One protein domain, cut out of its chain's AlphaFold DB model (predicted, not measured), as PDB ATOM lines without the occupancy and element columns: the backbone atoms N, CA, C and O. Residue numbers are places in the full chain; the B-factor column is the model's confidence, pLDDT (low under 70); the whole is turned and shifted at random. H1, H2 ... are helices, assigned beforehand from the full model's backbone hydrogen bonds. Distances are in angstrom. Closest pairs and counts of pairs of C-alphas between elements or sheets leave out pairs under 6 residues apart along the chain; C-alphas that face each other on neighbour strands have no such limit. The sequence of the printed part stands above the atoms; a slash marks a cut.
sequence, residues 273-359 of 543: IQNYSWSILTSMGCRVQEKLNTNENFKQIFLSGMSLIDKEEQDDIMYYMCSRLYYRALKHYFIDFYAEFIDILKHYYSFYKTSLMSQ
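What this domain is: This is residues 273 to 359 of the 543 residues of the protein "Hypothetical protein" of Didymodactylos carnosus (UniProt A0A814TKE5). Four helices run lengthwise in two loosely matched pairs: H4, the longest, has H1 side by side with it, and H5 crosses over H4 at a steep angle with H3 alongside H5 across a gap. H2 stands across one end, reaching from the end of H1 toward the starts of H3 and H5, and the very short H6 packs on residues 316 to 320 of H4 toward the other end. The printed part has 87 residues with six named helices, H1 to H6 in order along the chain, and no named strand; the class is all helix. It is compact, with a radius of gyration of the C-alphas of 12.6 A, and a rounded outline spanning 34 by 24 by 22 A.

Where its parts are: H4 is residues 314 to 331, 25.8 A long, from C-alpha 314 at (-59.989, -85.269, -25.152) to C-alpha 331 at (-48.189, -87.474, -2.344). H5 is residues 337 to 351, 20.9 A. H1 is residues 273 to 282, 14.2 A, beginning at C-alpha 273 at (-64.012, -91.885, -19.963). H3 is residues 298 to 307, 14.0 A. H2 is residues 286 to 293, 10.0 A. H6 is residues 356 to 359, 5.3 A, ending at C-alpha 359 at (-48.342, -94.768, -24.800).

How they stand to each other: H4 is the hub, touching H1, H5 and H6. H1 and H4 run the same way at a shallow tilt of 21 degrees, the closest C-alphas being those of Ser 277 and Tyr 319, 4.9 A apart. H4 touches H5 with residues 321 to 325 alone, at a steep tilt of 47 degrees, opposite ways; the closest C-alphas are those of Met 321 and Ile 344, 6.8 A apart. H4 touches H6 with residues 316 to 320 alone, closest at the C-alphas of Asp 316 and Met 357, 5.7 A apart. H3 and H5 are close but not clearly touching, with the C-alphas of Phe 298 and Tyr 338 7.0 A apart; they run the same way at a shallow tilt of 18 degrees. H2 and H5 only just touch, with 3 pairs of C-alphas within 8 A, the closest being those of Leu 292 and Phe 337 at 7.0 A. H1 and H2 touch only at the corner, closest at the C-alphas of Thr 282 and Gln 289, 6.1 A apart. H1 is apart from H3 and from H5. The helix packing is mostly crossed, but only just: of the 3 pairs of helices that touch and have a tilt, leaving out the pair that touches only at the corner, 1 is at a shallow tilt. Every O i to N i+4 pair is within hydrogen-bond range in H3, H4 and H5; H1 has 5 of 6 and H2 3 of 4, while H6 is too short for such a pair.

The domain as a whole: The C-alphas of Cys 286 and Lys 353, the two farthest apart, are 35.2 A apart. The printed part has no cut. No link is long; the link from H3 to H4 is short and the others are tight. The mean pLDDT of the printed part is 75.5, and it is under 70 at residues 286 to 287, 289 to 297 and 348 to 359.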
ATOM      1  N   ILE A 273     -65.398 -92.053 -20.428       92.00
ATOM      2  CA  ILE A 273     -64.012 -91.885 -19.963       92.00
ATOM      3  C   ILE A 273     -63.819 -90.521 -19.316       92.00
ATOM      4  O   ILE A 273     -63.193 -90.440 -18.262       92.00
ATOM      5  N   GLN A 274     -64.395 -89.465 -19.883       91.56
ATOM      6  CA  GLN A 274     -64.341 -88.137 -19.285       91.56
ATOM      7  C   GLN A 274     -65.058 -88.124 -17.933       91.56
ATOM      8  O   GLN A 274     -64.443 -87.797 -16.919       91.56
ATOM      9  N   ASN A 275     -66.311 -88.580 -17.850       92.50
ATOM     10  CA  ASN A 275     -67.013 -88.602 -16.562       92.50
ATOM     11  C   ASN A 275     -66.311 -89.487 -15.514       92.50
ATOM     12  O   ASN A 275     -66.234 -89.116 -14.341       92.50
ATOM     13  N   TYR A 276     -65.752 -90.629 -15.922       93.50
ATOM     14  CA  TYR A 276     -64.940 -91.484 -15.059       93.50
ATOM     15  C   TYR A 276     -63.695 -90.743 -14.559       93.50
ATOM     16  O   TYR A 276     -63.434 -90.707 -13.359       93.50
ATOM     17  N   SER A 277     -62.952 -90.117 -15.470       91.12
ATOM     18  CA  SER A 277     -61.723 -89.374 -15.171       91.12
ATOM     19  C   SER A 277     -61.989 -88.232 -14.207       91.12
ATOM     20  O   SER A 277     -61.266 -88.056 -13.232       91.12
ATOM     21  N   TRP A 278     -63.081 -87.507 -14.420       89.62
ATOM     22  CA  TRP A 278     -63.529 -86.477 -13.500       89.62
ATOM     23  C   TRP A 278     -63.849 -87.048 -12.121       89.62
ATOM     24  O   TRP A 278     -63.406 -86.508 -11.105       89.62
ATOM     25  N   SER A 279     -64.521 -88.202 -12.090       89.81
ATOM     26  CA  SER A 279     -64.845 -88.908 -10.852       89.81
ATOM     27  C   SER A 279     -63.598 -89.312 -10.054       89.81
ATOM     28  O   SER A 279     -63.655 -89.342  -8.826       89.81
ATOM     29  N   ILE A 280     -62.444 -89.543 -10.704       90.31
ATOM     30  CA  ILE A 280     -61.158 -89.785 -10.016       90.31
ATOM     31  C   ILE A 280     -60.814 -88.626  -9.068       90.31
ATOM     32  O   ILE A 280     -60.320 -88.859  -7.970       90.31
ATOM     33  N   LEU A 281     -61.066 -87.378  -9.470       85.44
ATOM     34  CA  LEU A 281     -60.755 -86.207  -8.647       85.44
ATOM     35  C   LEU A 281     -61.851 -85.910  -7.629       85.44
ATOM     36  O   LEU A 281     -61.552 -85.622  -6.469       85.44
ATOM     37  N   THR A 282     -63.116 -85.979  -8.042       81.62
ATOM     38  CA  THR A 282     -64.243 -85.605  -7.174       81.62
ATOM     39  C   THR A 282     -64.440 -86.574  -6.024       81.62
ATOM     40  O   THR A 282     -64.798 -86.151  -4.925       81.62
ATOM     41  N   SER A 283     -64.151 -87.854  -6.246       82.62
ATOM     42  CA  SER A 283     -64.273 -88.897  -5.230       82.62
ATOM     43  C   SER A 283     -63.161 -88.876  -4.175       82.62
ATOM     44  O   SER A 283     -63.265 -89.557  -3.159       82.62
ATOM     45  N   MET A 284     -62.125 -88.038  -4.336       77.56
ATOM     46  CA  MET A 284     -61.122 -87.794  -3.286       77.56
ATOM     47  C   MET A 284     -61.654 -86.939  -2.114       77.56
ATOM     48  O   MET A 284     -60.886 -86.575  -1.217       77.56
ATOM     49  N   GLY A 285     -62.946 -86.597  -2.123       71.31
ATOM     50  CA  GLY A 285     -63.634 -85.871  -1.058       71.31
ATOM     51  C   GLY A 285     -63.229 -84.398  -0.945       71.31
ATOM     52  O   GLY A 285     -62.661 -83.802  -1.869       71.31
ATOM     53  N   CYS A 286     -63.498 -83.799   0.222       63.81
ATOM     54  CA  CYS A 286     -63.276 -82.370   0.491       63.81
ATOM     55  C   CYS A 286     -61.830 -81.926   0.226       63.81
ATOM     56  O   CYS A 286     -61.609 -80.812  -0.246       63.81
ATOM     57  N   ARG A 287     -60.852 -82.830   0.416       67.38
ATOM     58  CA  ARG A 287     -59.416 -82.598   0.155       67.38
ATOM     59  C   ARG A 287     -59.141 -81.988  -1.220       67.38
ATOM     60  O   ARG A 287     -58.191 -81.217  -1.369       67.38
ATOM     61  N   VAL A 288     -59.911 -82.400  -2.223       73.44
ATOM     62  CA  VAL A 288     -59.768 -81.944  -3.609       73.44
ATOM     63  C   VAL A 288     -60.883 -80.976  -3.971       73.44
ATOM     64  O   VAL A 288     -60.601 -79.929  -4.546       73.44
ATOM     65  N   GLN A 289     -62.123 -81.279  -3.582       69.44
ATOM     66  CA  GLN A 289     -63.288 -80.474  -3.947       69.44
ATOM     67  C   GLN A 289     -63.162 -79.011  -3.498       69.44
ATOM     68  O   GLN A 289     -63.395 -78.110  -4.302       69.44
ATOM     69  N   GLU A 290     -62.724 -78.742  -2.263       66.81
ATOM     70  CA  GLU A 290     -62.575 -77.361  -1.784       66.81
ATOM     71  C   GLU A 290     -61.487 -76.607  -2.545       66.81
ATOM     72  O   GLU A 290     -61.680 -75.461  -2.947       66.81
ATOM     73  N   LYS A 291     -60.361 -77.265  -2.833       69.81
ATOM     74  CA  LYS A 291     -59.253 -76.655  -3.576       69.81
ATOM     75  C   LYS A 291     -59.636 -76.321  -5.009       69.81
ATOM     76  O   LYS A 291     -59.262 -75.258  -5.495       69.81
ATOM     77  N   LEU A 292     -60.409 -77.187  -5.662       68.88
ATOM     78  CA  LEU A 292     -60.968 -76.904  -6.983       68.88
ATOM     79  C   LEU A 292     -61.962 -75.730  -6.935       68.88
ATOM     80  O   LEU A 292     -62.007 -74.939  -7.871       68.88
ATOM     81  N   ASN A 293     -62.687 -75.559  -5.823       64.19
ATOM     82  CA  ASN A 293     -63.633 -74.457  -5.624       64.19
ATOM     83  C   ASN A 293     -62.977 -73.110  -5.260       64.19
ATOM     84  O   ASN A 293     -63.607 -72.073  -5.450       64.19
ATOM     85  N   THR A 294     -61.740 -73.091  -4.738       62.84
ATOM     86  CA  THR A 294     -61.073 -71.834  -4.316       62.84
ATOM     87  C   THR A 294     -60.761 -70.864  -5.456       62.84
ATOM     88  O   THR A 294     -60.523 -69.686  -5.199       62.84
ATOM     89  N   ASN A 295     -60.752 -71.330  -6.704       64.81
ATOM     90  CA  ASN A 295     -60.511 -70.494  -7.870       64.81
ATOM     91  C   ASN A 295     -61.776 -70.462  -8.733       64.81
ATOM     92  O   ASN A 295     -62.074 -71.424  -9.441       64.81
ATOM     93  N   GLU A 296     -62.508 -69.347  -8.688       64.31
ATOM     94  CA  GLU A 296     -63.765 -69.163  -9.429       64.31
ATOM     95  C   GLU A 296     -63.593 -69.343 -10.945       64.31
ATOM     96  O   GLU A 296     -64.505 -69.810 -11.628       64.31
ATOM     97  N   ASN A 297     -62.386 -69.087 -11.458       69.94
ATOM     98  CA  ASN A 297     -62.060 -69.227 -12.871       69.94
ATOM     99  C   ASN A 297     -61.569 -70.631 -13.243       69.94
ATOM    100  O   ASN A 297     -61.449 -70.914 -14.433       69.94
ATOM    101  N   PHE A 298     -61.305 -71.530 -12.281       74.62
ATOM    102  CA  PHE A 298     -60.791 -72.874 -12.585       74.62
ATOM    103  C   PHE A 298     -61.710 -73.606 -13.557       74.62
ATOM    104  O   PHE A 298     -61.242 -74.136 -14.556       74.62
ATOM    105  N   LYS A 299     -63.025 -73.579 -13.306       75.50
ATOM    106  CA  LYS A 299     -64.022 -74.223 -14.171       75.50
ATOM    107  C   LYS A 299     -63.977 -73.672 -15.597       75.50
ATOM    108  O   LYS A 299     -63.968 -74.449 -16.544       75.50
ATOM    109  N   GLN A 300     -63.954 -72.349 -15.746       76.25
ATOM    110  CA  GLN A 300     -63.929 -71.704 -17.060       76.25
ATOM    111  C   GLN A 300     -62.635 -72.033 -17.803       76.25
ATOM    112  O   GLN A 300     -62.683 -72.471 -18.943       76.25
ATOM    113  N   ILE A 301     -61.488 -71.903 -17.138       76.19
ATOM    114  CA  ILE A 301     -60.176 -72.201 -17.720       76.19
ATOM    115  C   ILE A 301     -60.058 -73.688 -18.073       76.19
ATOM    116  O   ILE A 301     -59.520 -74.018 -19.126       76.19
ATOM    117  N   PHE A 302     -60.589 -74.577 -17.232       79.50
ATOM    118  CA  PHE A 302     -60.637 -76.011 -17.495       79.50
ATOM    119  C   PHE A 302     -61.439 -76.310 -18.762       79.50
ATOM    120  O   PHE A 302     -60.925 -76.953 -19.673       79.50
ATOM    121  N   LEU A 303     -62.672 -75.804 -18.851       79.94
ATOM    122  CA  LEU A 303     -63.538 -76.025 -20.010       79.94
ATOM    123  C   LEU A 303     -62.958 -75.403 -21.285       79.94
ATOM    124  O   LEU A 303     -62.936 -76.063 -22.321       79.94
ATOM    125  N   SER A 304     -62.427 -74.180 -21.206       80.19
ATOM    126  CA  SER A 304     -61.757 -73.526 -22.332       80.19
ATOM    127  C   SER A 304     -60.521 -74.309 -22.775       80.19
ATOM    128  O   SER A 304     -60.363 -74.573 -23.962       80.19
ATOM    129  N   GLY A 305     -59.677 -74.752 -21.841       77.25
ATOM    130  CA  GLY A 305     -58.502 -75.570 -22.141       77.25
ATOM    131  C   GLY A 305     -58.861 -76.897 -22.810       77.25
ATOM    132  O   GLY A 305     -58.218 -77.272 -23.783       77.25
ATOM    133  N   MET A 306     -59.922 -77.562 -22.341       78.94
ATOM    134  CA  MET A 306     -60.442 -78.788 -22.955       78.94
ATOM    135  C   MET A 306     -61.040 -78.546 -24.346       78.94
ATOM    136  O   MET A 306     -60.905 -79.396 -25.217       78.94
ATOM    137  N   SER A 307     -61.669 -77.391 -24.582       80.19
ATOM    138  CA  SER A 307     -62.252 -77.058 -25.891       80.19
ATOM    139  C   SER A 307     -61.218 -76.829 -26.999       80.19
ATOM    140  O   SER A 307     -61.553 -76.951 -28.172       80.19
ATOM    141  N   LEU A 308     -59.972 -76.518 -26.627       80.44
ATOM    142  CA  LEU A 308     -58.849 -76.321 -27.550       80.44
ATOM    143  C   LEU A 308     -58.173 -77.637 -27.969       80.44
ATOM    144  O   LEU A 308     -57.307 -77.623 -28.839       80.44
ATOM    145  N   ILE A 309     -58.545 -78.751 -27.339       79.31
ATOM    146  CA  ILE A 309     -58.010 -80.085 -27.609       79.31
ATOM    147  C   ILE A 309     -58.884 -80.782 -28.656       79.31
ATOM    148  O   ILE A 309     -60.118 -80.758 -28.559       79.31
ATOM    149  N   ASP A 310     -58.244 -81.461 -29.610       81.56
ATOM    150  CA  ASP A 310     -58.913 -82.271 -30.628       81.56
ATOM    151  C   ASP A 310     -59.837 -83.313 -29.992       81.56
ATOM    152  O   ASP A 310     -59.453 -84.029 -29.067       81.56
ATOM    153  N   LYS A 311     -61.073 -83.425 -30.499       82.75
ATOM    154  CA  LYS A 311     -62.121 -84.276 -29.902       82.75
ATOM    155  C   LYS A 311     -61.691 -85.729 -29.689       82.75
ATOM    156  O   LYS A 311     -62.113 -86.333 -28.709       82.75
ATOM    157  N   GLU A 312     -60.868 -86.269 -30.584       80.88
ATOM    158  CA  GLU A 312     -60.364 -87.646 -30.509       80.88
ATOM    159  C   GLU A 312     -59.364 -87.856 -29.358       80.88
ATOM    160  O   GLU A 312     -59.243 -88.970 -28.857       80.88
ATOM    161  N   GLU A 313     -58.697 -86.798 -28.887       80.75
ATOM    162  CA  GLU A 313     -57.695 -86.870 -27.815       80.75
ATOM    163  C   GLU A 313     -58.234 -86.421 -26.444       80.75
ATOM    164  O   GLU A 313     -57.578 -86.622 -25.418       80.75
ATOM    165  N   GLN A 314     -59.430 -85.824 -26.391       84.56
ATOM    166  CA  GLN A 314     -59.989 -85.269 -25.152       84.56
ATOM    167  C   GLN A 314     -60.120 -86.315 -24.036       84.56
ATOM    168  O   GLN A 314     -59.836 -86.002 -22.879       84.56
ATOM    169  N   ASP A 315     -60.515 -87.547 -24.368       85.56
ATOM    170  CA  ASP A 315     -60.615 -88.652 -23.406       85.56
ATOM    171  C   ASP A 315     -59.245 -88.984 -22.793       85.56
ATOM    172  O   ASP A 315     -59.111 -89.041 -21.565       85.56
ATOM    173  N   ASP A 316     -58.215 -89.122 -23.631       81.44
ATOM    174  CA  ASP A 316     -56.843 -89.452 -23.230       81.44
ATOM    175  C   ASP A 316     -56.262 -88.395 -22.294       81.44
ATOM    176  O   ASP A 316     -55.712 -88.708 -21.232       81.44
ATOM    177  N   ILE A 317     -56.382 -87.127 -22.686       82.19
ATOM    178  CA  ILE A 317     -55.792 -86.009 -21.949       82.19
ATOM    179  C   ILE A 317     -56.533 -85.797 -20.642       82.19
ATOM    180  O   ILE A 317     -55.897 -85.595 -19.606       82.19
ATOM    181  N   MET A 318     -57.862 -85.902 -20.657       85.75
ATOM    182  CA  MET A 318     -58.653 -85.792 -19.443       85.75
ATOM    183  C   MET A 318     -58.321 -86.911 -18.455       85.75
ATOM    184  O   MET A 318     -58.125 -86.639 -17.265       85.75
ATOM    185  N   TYR A 319     -58.171 -88.144 -18.941       86.50
ATOM    186  CA  TYR A 319     -57.754 -89.274 -18.120       86.50
ATOM    187  C   TYR A 319     -56.338 -89.099 -17.563       86.50
ATOM    188  O   TYR A 319     -56.128 -89.255 -16.354       86.50
ATOM    189  N   TYR A 320     -55.368 -88.736 -18.408       84.06
ATOM    190  CA  TYR A 320     -53.982 -88.490 -18.003       84.06
ATOM    191  C   TYR A 320     -53.900 -87.403 -16.932       84.06
ATOM    192  O   TYR A 320     -53.281 -87.590 -15.882       84.06
ATOM    193  N   MET A 321     -54.567 -86.279 -17.175       85.56
ATOM    194  CA  MET A 321     -54.584 -85.127 -16.291       85.56
ATOM    195  C   MET A 321     -55.188 -85.464 -14.929       85.56
ATOM    196  O   MET A 321     -54.546 -85.231 -13.903       85.56
ATOM    197  N   CYS A 322     -56.385 -86.056 -14.904       87.94
ATOM    198  CA  CYS A 322     -57.048 -86.423 -13.653       87.94
ATOM    199  C   CYS A 322     -56.241 -87.474 -12.884       87.94
ATOM    200  O   CYS A 322     -56.053 -87.349 -11.675       87.94
ATOM    201  N   SER A 323     -55.668 -88.457 -13.583       87.00
ATOM    202  CA  SER A 323     -54.800 -89.468 -12.974       87.00
ATOM    203  C   SER A 323     -53.524 -88.861 -12.386       87.00
ATOM    204  O   SER A 323     -53.138 -89.185 -11.261       87.00
ATOM    205  N   ARG A 324     -52.862 -87.951 -13.110       85.81
ATOM    206  CA  ARG A 324     -51.655 -87.260 -12.635       85.81
ATOM    207  C   ARG A 324     -51.963 -86.414 -11.405       85.81
ATOM    208  O   ARG A 324     -51.246 -86.525 -10.408       85.81
ATOM    209  N   LEU A 325     -53.032 -85.623 -11.451       85.69
ATOM    210  CA  LEU A 325     -53.483 -84.810 -10.323       85.69
ATOM    211  C   LEU A 325     -53.834 -85.681  -9.110       85.69
ATOM    212  O   LEU A 325     -53.380 -85.373  -8.011       85.69
ATOM    213  N   TYR A 326     -54.521 -86.809  -9.302       87.25
ATOM    214  CA  TYR A 326     -54.804 -87.791  -8.250       87.25
ATOM    215  C   TYR A 326     -53.524 -88.297  -7.568       87.25
ATOM    216  O   TYR A 326     -53.367 -88.181  -6.350       87.25
ATOM    217  N   TYR A 327     -52.547 -88.793  -8.336       85.50
ATOM    218  CA  TYR A 327     -51.297 -89.307  -7.762       85.50
ATOM    219  C   TYR A 327     -50.462 -88.219  -7.083       85.50
ATOM    220  O   TYR A 327     -49.816 -88.474  -6.059       85.50
ATOM    221  N   ARG A 328     -50.453 -87.004  -7.640       85.50
ATOM    222  CA  ARG A 328     -49.788 -85.853  -7.024       85.50
ATOM    223  C   ARG A 328     -50.486 -85.469  -5.722       85.50
ATOM    224  O   ARG A 328     -49.801 -85.267  -4.721       85.50
ATOM    225  N   ALA A 329     -51.816 -85.459  -5.701       81.38
ATOM    226  CA  ALA A 329     -52.611 -85.157  -4.524       81.38
ATOM    227  C   ALA A 329     -52.381 -86.170  -3.405       81.38
ATOM    228  O   ALA A 329     -52.226 -85.744  -2.267       81.38
ATOM    229  N   LEU A 330     -52.262 -87.470  -3.702       79.00
ATOM    230  CA  LEU A 330     -51.907 -88.487  -2.702       79.00
ATOM    231  C   LEU A 330     -50.537 -88.231  -2.052       79.00
ATOM    232  O   LEU A 330     -50.375 -88.454  -0.854       79.00
ATOM    233  N   LYS A 331     -49.560 -87.734  -2.821       80.25
ATOM    234  CA  LYS A 331     -48.189 -87.474  -2.344       80.25
ATOM    235  C   LYS A 331     -48.022 -86.116  -1.657       80.25
ATOM    236  O   LYS A 331     -47.172 -85.980  -0.780       80.25
ATOM    237  N   HIS A 332     -48.798 -85.111  -2.059       79.25
ATOM    238  CA  HIS A 332     -48.620 -83.718  -1.651       79.25
ATOM    239  C   HIS A 332     -49.910 -83.155  -1.049       79.25
ATOM    240  O   HIS A 332     -50.820 -82.742  -1.764       79.25
ATOM    241  N   TYR A 333     -49.977 -83.086   0.283       74.81
ATOM    242  CA  TYR A 333     -51.152 -82.577   1.001       74.81
ATOM    243  C   TYR A 333     -51.484 -81.116   0.663       74.81
ATOM    244  O   TYR A 333     -52.659 -80.774   0.571       74.81
ATOM    245  N   PHE A 334     -50.479 -80.278   0.387       74.94
ATOM    246  CA  PHE A 334     -50.613 -78.840   0.091       74.94
ATOM    247  C   PHE A 334     -50.482 -78.508  -1.404       74.94
ATOM    248  O   PHE A 334     -50.083 -77.403  -1.768       74.94
ATOM    249  N   ILE A 335     -50.781 -79.470  -2.283       76.69
ATOM    250  CA  ILE A 335     -50.739 -79.275  -3.737       76.69
ATOM    251  C   ILE A 335     -51.609 -78.092  -4.194       76.69
ATOM    252  O   ILE A 335     -52.737 -77.929  -3.719       76.69
ATOM    253  N   ASP A 336     -51.075 -77.302  -5.131       77.44
ATOM    254  CA  ASP A 336     -51.798 -76.275  -5.884       77.44
ATOM    255  C   ASP A 336     -52.284 -76.896  -7.203       77.44
ATOM    256  O   ASP A 336     -51.521 -77.054  -8.157       77.44
ATOM    257  N   PHE A 337     -53.551 -77.319  -7.227       76.81
ATOM    258  CA  PHE A 337     -54.147 -77.999  -8.382       76.81
ATOM    259  C   PHE A 337     -54.173 -77.122  -9.634       76.81
ATOM    260  O   PHE A 337     -54.027 -77.645 -10.735       76.81
ATOM    261  N   TYR A 338     -54.340 -75.806  -9.477       76.88
ATOM    262  CA  TYR A 338     -54.376 -74.886 -10.607       76.88
ATOM    263  C   TYR A 338     -53.001 -74.788 -11.271       76.88
ATOM    264  O   TYR A 338     -52.895 -74.933 -12.486       76.88
ATOM    265  N   ALA A 339     -51.939 -74.616 -10.478       79.88
ATOM    266  CA  ALA A 339     -50.578 -74.580 -11.009       79.88
ATOM    267  C   ALA A 339     -50.206 -75.885 -11.738       79.88
ATOM    268  O   ALA A 339     -49.639 -75.842 -12.827       79.88
ATOM    269  N   GLU A 340     -50.576 -77.038 -11.174       82.00
ATOM    270  CA  GLU A 340     -50.338 -78.349 -11.793       82.00
ATOM    271  C   GLU A 340     -51.149 -78.548 -13.074       82.00
ATOM    272  O   GLU A 340     -50.630 -79.083 -14.049       82.00
ATOM    273  N   PHE A 341     -52.406 -78.101 -13.096       79.44
ATOM    274  CA  PHE A 341     -53.247 -78.138 -14.289       79.44
ATOM    275  C   PHE A 341     -52.625 -77.327 -15.436       79.44
ATOM    276  O   PHE A 341     -52.486 -77.832 -16.549       79.44
ATOM    277  N   ILE A 342     -52.180 -76.099 -15.155       78.00
ATOM    278  CA  ILE A 342     -51.518 -75.249 -16.151       78.00
ATOM    279  C   ILE A 342     -50.210 -75.881 -16.644       78.00
ATOM    280  O   ILE A 342     -49.925 -75.824 -17.838       78.00
ATOM    281  N   ASP A 343     -49.422 -76.499 -15.760       81.31
ATOM    282  CA  ASP A 343     -48.201 -77.216 -16.150       81.31
ATOM    283  C   ASP A 343     -48.491 -78.407 -17.078       81.31
ATOM    284  O   ASP A 343     -47.783 -78.605 -18.066       81.31
ATOM    285  N   ILE A 344     -49.556 -79.166 -16.797       78.25
ATOM    286  CA  ILE A 344     -50.001 -80.285 -17.637       78.25
ATOM    287  C   ILE A 344     -50.394 -79.792 -19.027       78.25
ATOM    288  O   ILE A 344     -49.916 -80.348 -20.014       78.25
ATOM    289  N   LEU A 345     -51.215 -78.740 -19.112       74.38
ATOM    290  CA  LEU A 345     -51.610 -78.172 -20.400       74.38
ATOM    291  C   LEU A 345     -50.397 -77.665 -21.184       74.38
ATOM    292  O   LEU A 345     -50.254 -77.986 -22.358       74.38
ATOM    293  N   LYS A 346     -49.486 -76.926 -20.539       75.00
ATOM    294  CA  LYS A 346     -48.254 -76.440 -21.185       75.00
ATOM    295  C   LYS A 346     -47.413 -77.580 -21.751       75.00
ATOM    296  O   LYS A 346     -46.939 -77.467 -22.876       75.00
ATOM    297  N   HIS A 347     -47.242 -78.659 -20.985       73.00
ATOM    298  CA  HIS A 347     -46.520 -79.846 -21.437       73.00
ATOM    299  C   HIS A 347     -47.230 -80.566 -22.584       73.00
ATOM    300  O   HIS A 347     -46.566 -81.043 -23.497       73.00
ATOM    301  N   TYR A 348     -48.560 -80.646 -22.556       67.75
ATOM    302  CA  TYR A 348     -49.325 -81.231 -23.651       67.75
ATOM    303  C   TYR A 348     -49.075 -80.465 -24.960       67.75
ATOM    304  O   TYR A 348     -48.632 -81.064 -25.936       67.75
ATOM    305  N   TYR A 349     -49.216 -79.135 -24.942       64.44
ATOM    306  CA  TYR A 349     -48.988 -78.306 -26.130       64.44
ATOM    307  C   TYR A 349     -47.527 -78.278 -26.606       64.44
ATOM    308  O   TYR A 349     -47.285 -78.026 -27.783       64.44
ATOM    309  N   SER A 350     -46.548 -78.517 -25.724       61.47
ATOM    310  CA  SER A 350     -45.130 -78.510 -26.103       61.47
ATOM    311  C   SER A 350     -44.598 -79.860 -26.590       61.47
ATOM    312  O   SER A 350     -43.624 -79.869 -27.342       61.47
ATOM    313  N   PHE A 351     -45.207 -80.985 -26.194       54.34
ATOM    314  CA  PHE A 351     -44.678 -82.326 -26.479       54.34
ATOM    315  C   PHE A 351     -45.570 -83.228 -27.345       54.34
ATOM    316  O   PHE A 351     -45.036 -84.182 -27.910       54.34
ATOM    317  N   TYR A 352     -46.883 -82.991 -27.463       53.72
ATOM    318  CA  TYR A 352     -47.802 -84.002 -28.005       53.72
ATOM    319  C   TYR A 352     -48.557 -83.572 -29.264       53.72
ATOM    320  O   TYR A 352     -49.432 -82.718 -29.236       53.72
ATOM    321  N   LYS A 353     -48.217 -84.258 -30.364       48.34
ATOM    322  CA  LYS A 353     -48.954 -84.348 -31.636       48.34
ATOM    323  C   LYS A 353     -49.382 -85.807 -31.918       48.34
ATOM    324  O   LYS A 353     -49.557 -86.186 -33.070       48.34
ATOM    325  N   THR A 354     -49.459 -86.651 -30.882       45.72
ATOM    326  CA  THR A 354     -49.749 -88.094 -30.988       45.72
ATOM    327  C   THR A 354     -50.358 -88.646 -29.688       45.72
ATOM    328  O   THR A 354     -49.621 -88.932 -28.749       45.72
ATOM    329  N   SER A 355     -51.691 -88.797 -29.638       46.59
ATOM    330  CA  SER A 355     -52.521 -89.557 -28.669       46.59
ATOM    331  C   SER A 355     -51.773 -90.318 -27.555       46.59
ATOM    332  O   SER A 355     -51.074 -91.312 -27.783       46.59
ATOM    333  N   LEU A 356     -51.989 -89.890 -26.307       46.06
ATOM    334  CA  LEU A 356     -51.380 -90.462 -25.101       46.06
ATOM    335  C   LEU A 356     -51.900 -91.864 -24.740       46.06
ATOM    336  O   LEU A 356     -51.186 -92.595 -24.048       46.06
ATOM    337  N   MET A 357     -53.080 -92.299 -25.207       42.00
ATOM    338  CA  MET A 357     -53.504 -93.687 -24.976       42.00
ATOM    339  C   MET A 357     -52.665 -94.713 -25.738       42.00
ATOM    340  O   MET A 357     -52.526 -95.842 -25.266       42.00
ATOM    341  N   SER A 358     -52.015 -94.314 -26.837       43.38
ATOM    342  CA  SER A 358     -51.043 -95.162 -27.543       43.38
ATOM    343  C   SER A 358     -49.758 -95.431 -26.737       43.38
ATOM    344  O   SER A 358     -48.976 -96.311 -27.095       43.38
ATOM    345  N   GLN A 359     -49.544 -94.701 -25.632       40.34
ATOM    346  CA  GLN A 359     -48.342 -94.768 -24.800       40.34
ATOM    347  C   GLN A 359     -48.521 -95.453 -23.446       40.34
ATOM    348  O   GLN A 359     -47.542 -95.594 -22.703       40.34
TER     349      GLN A 359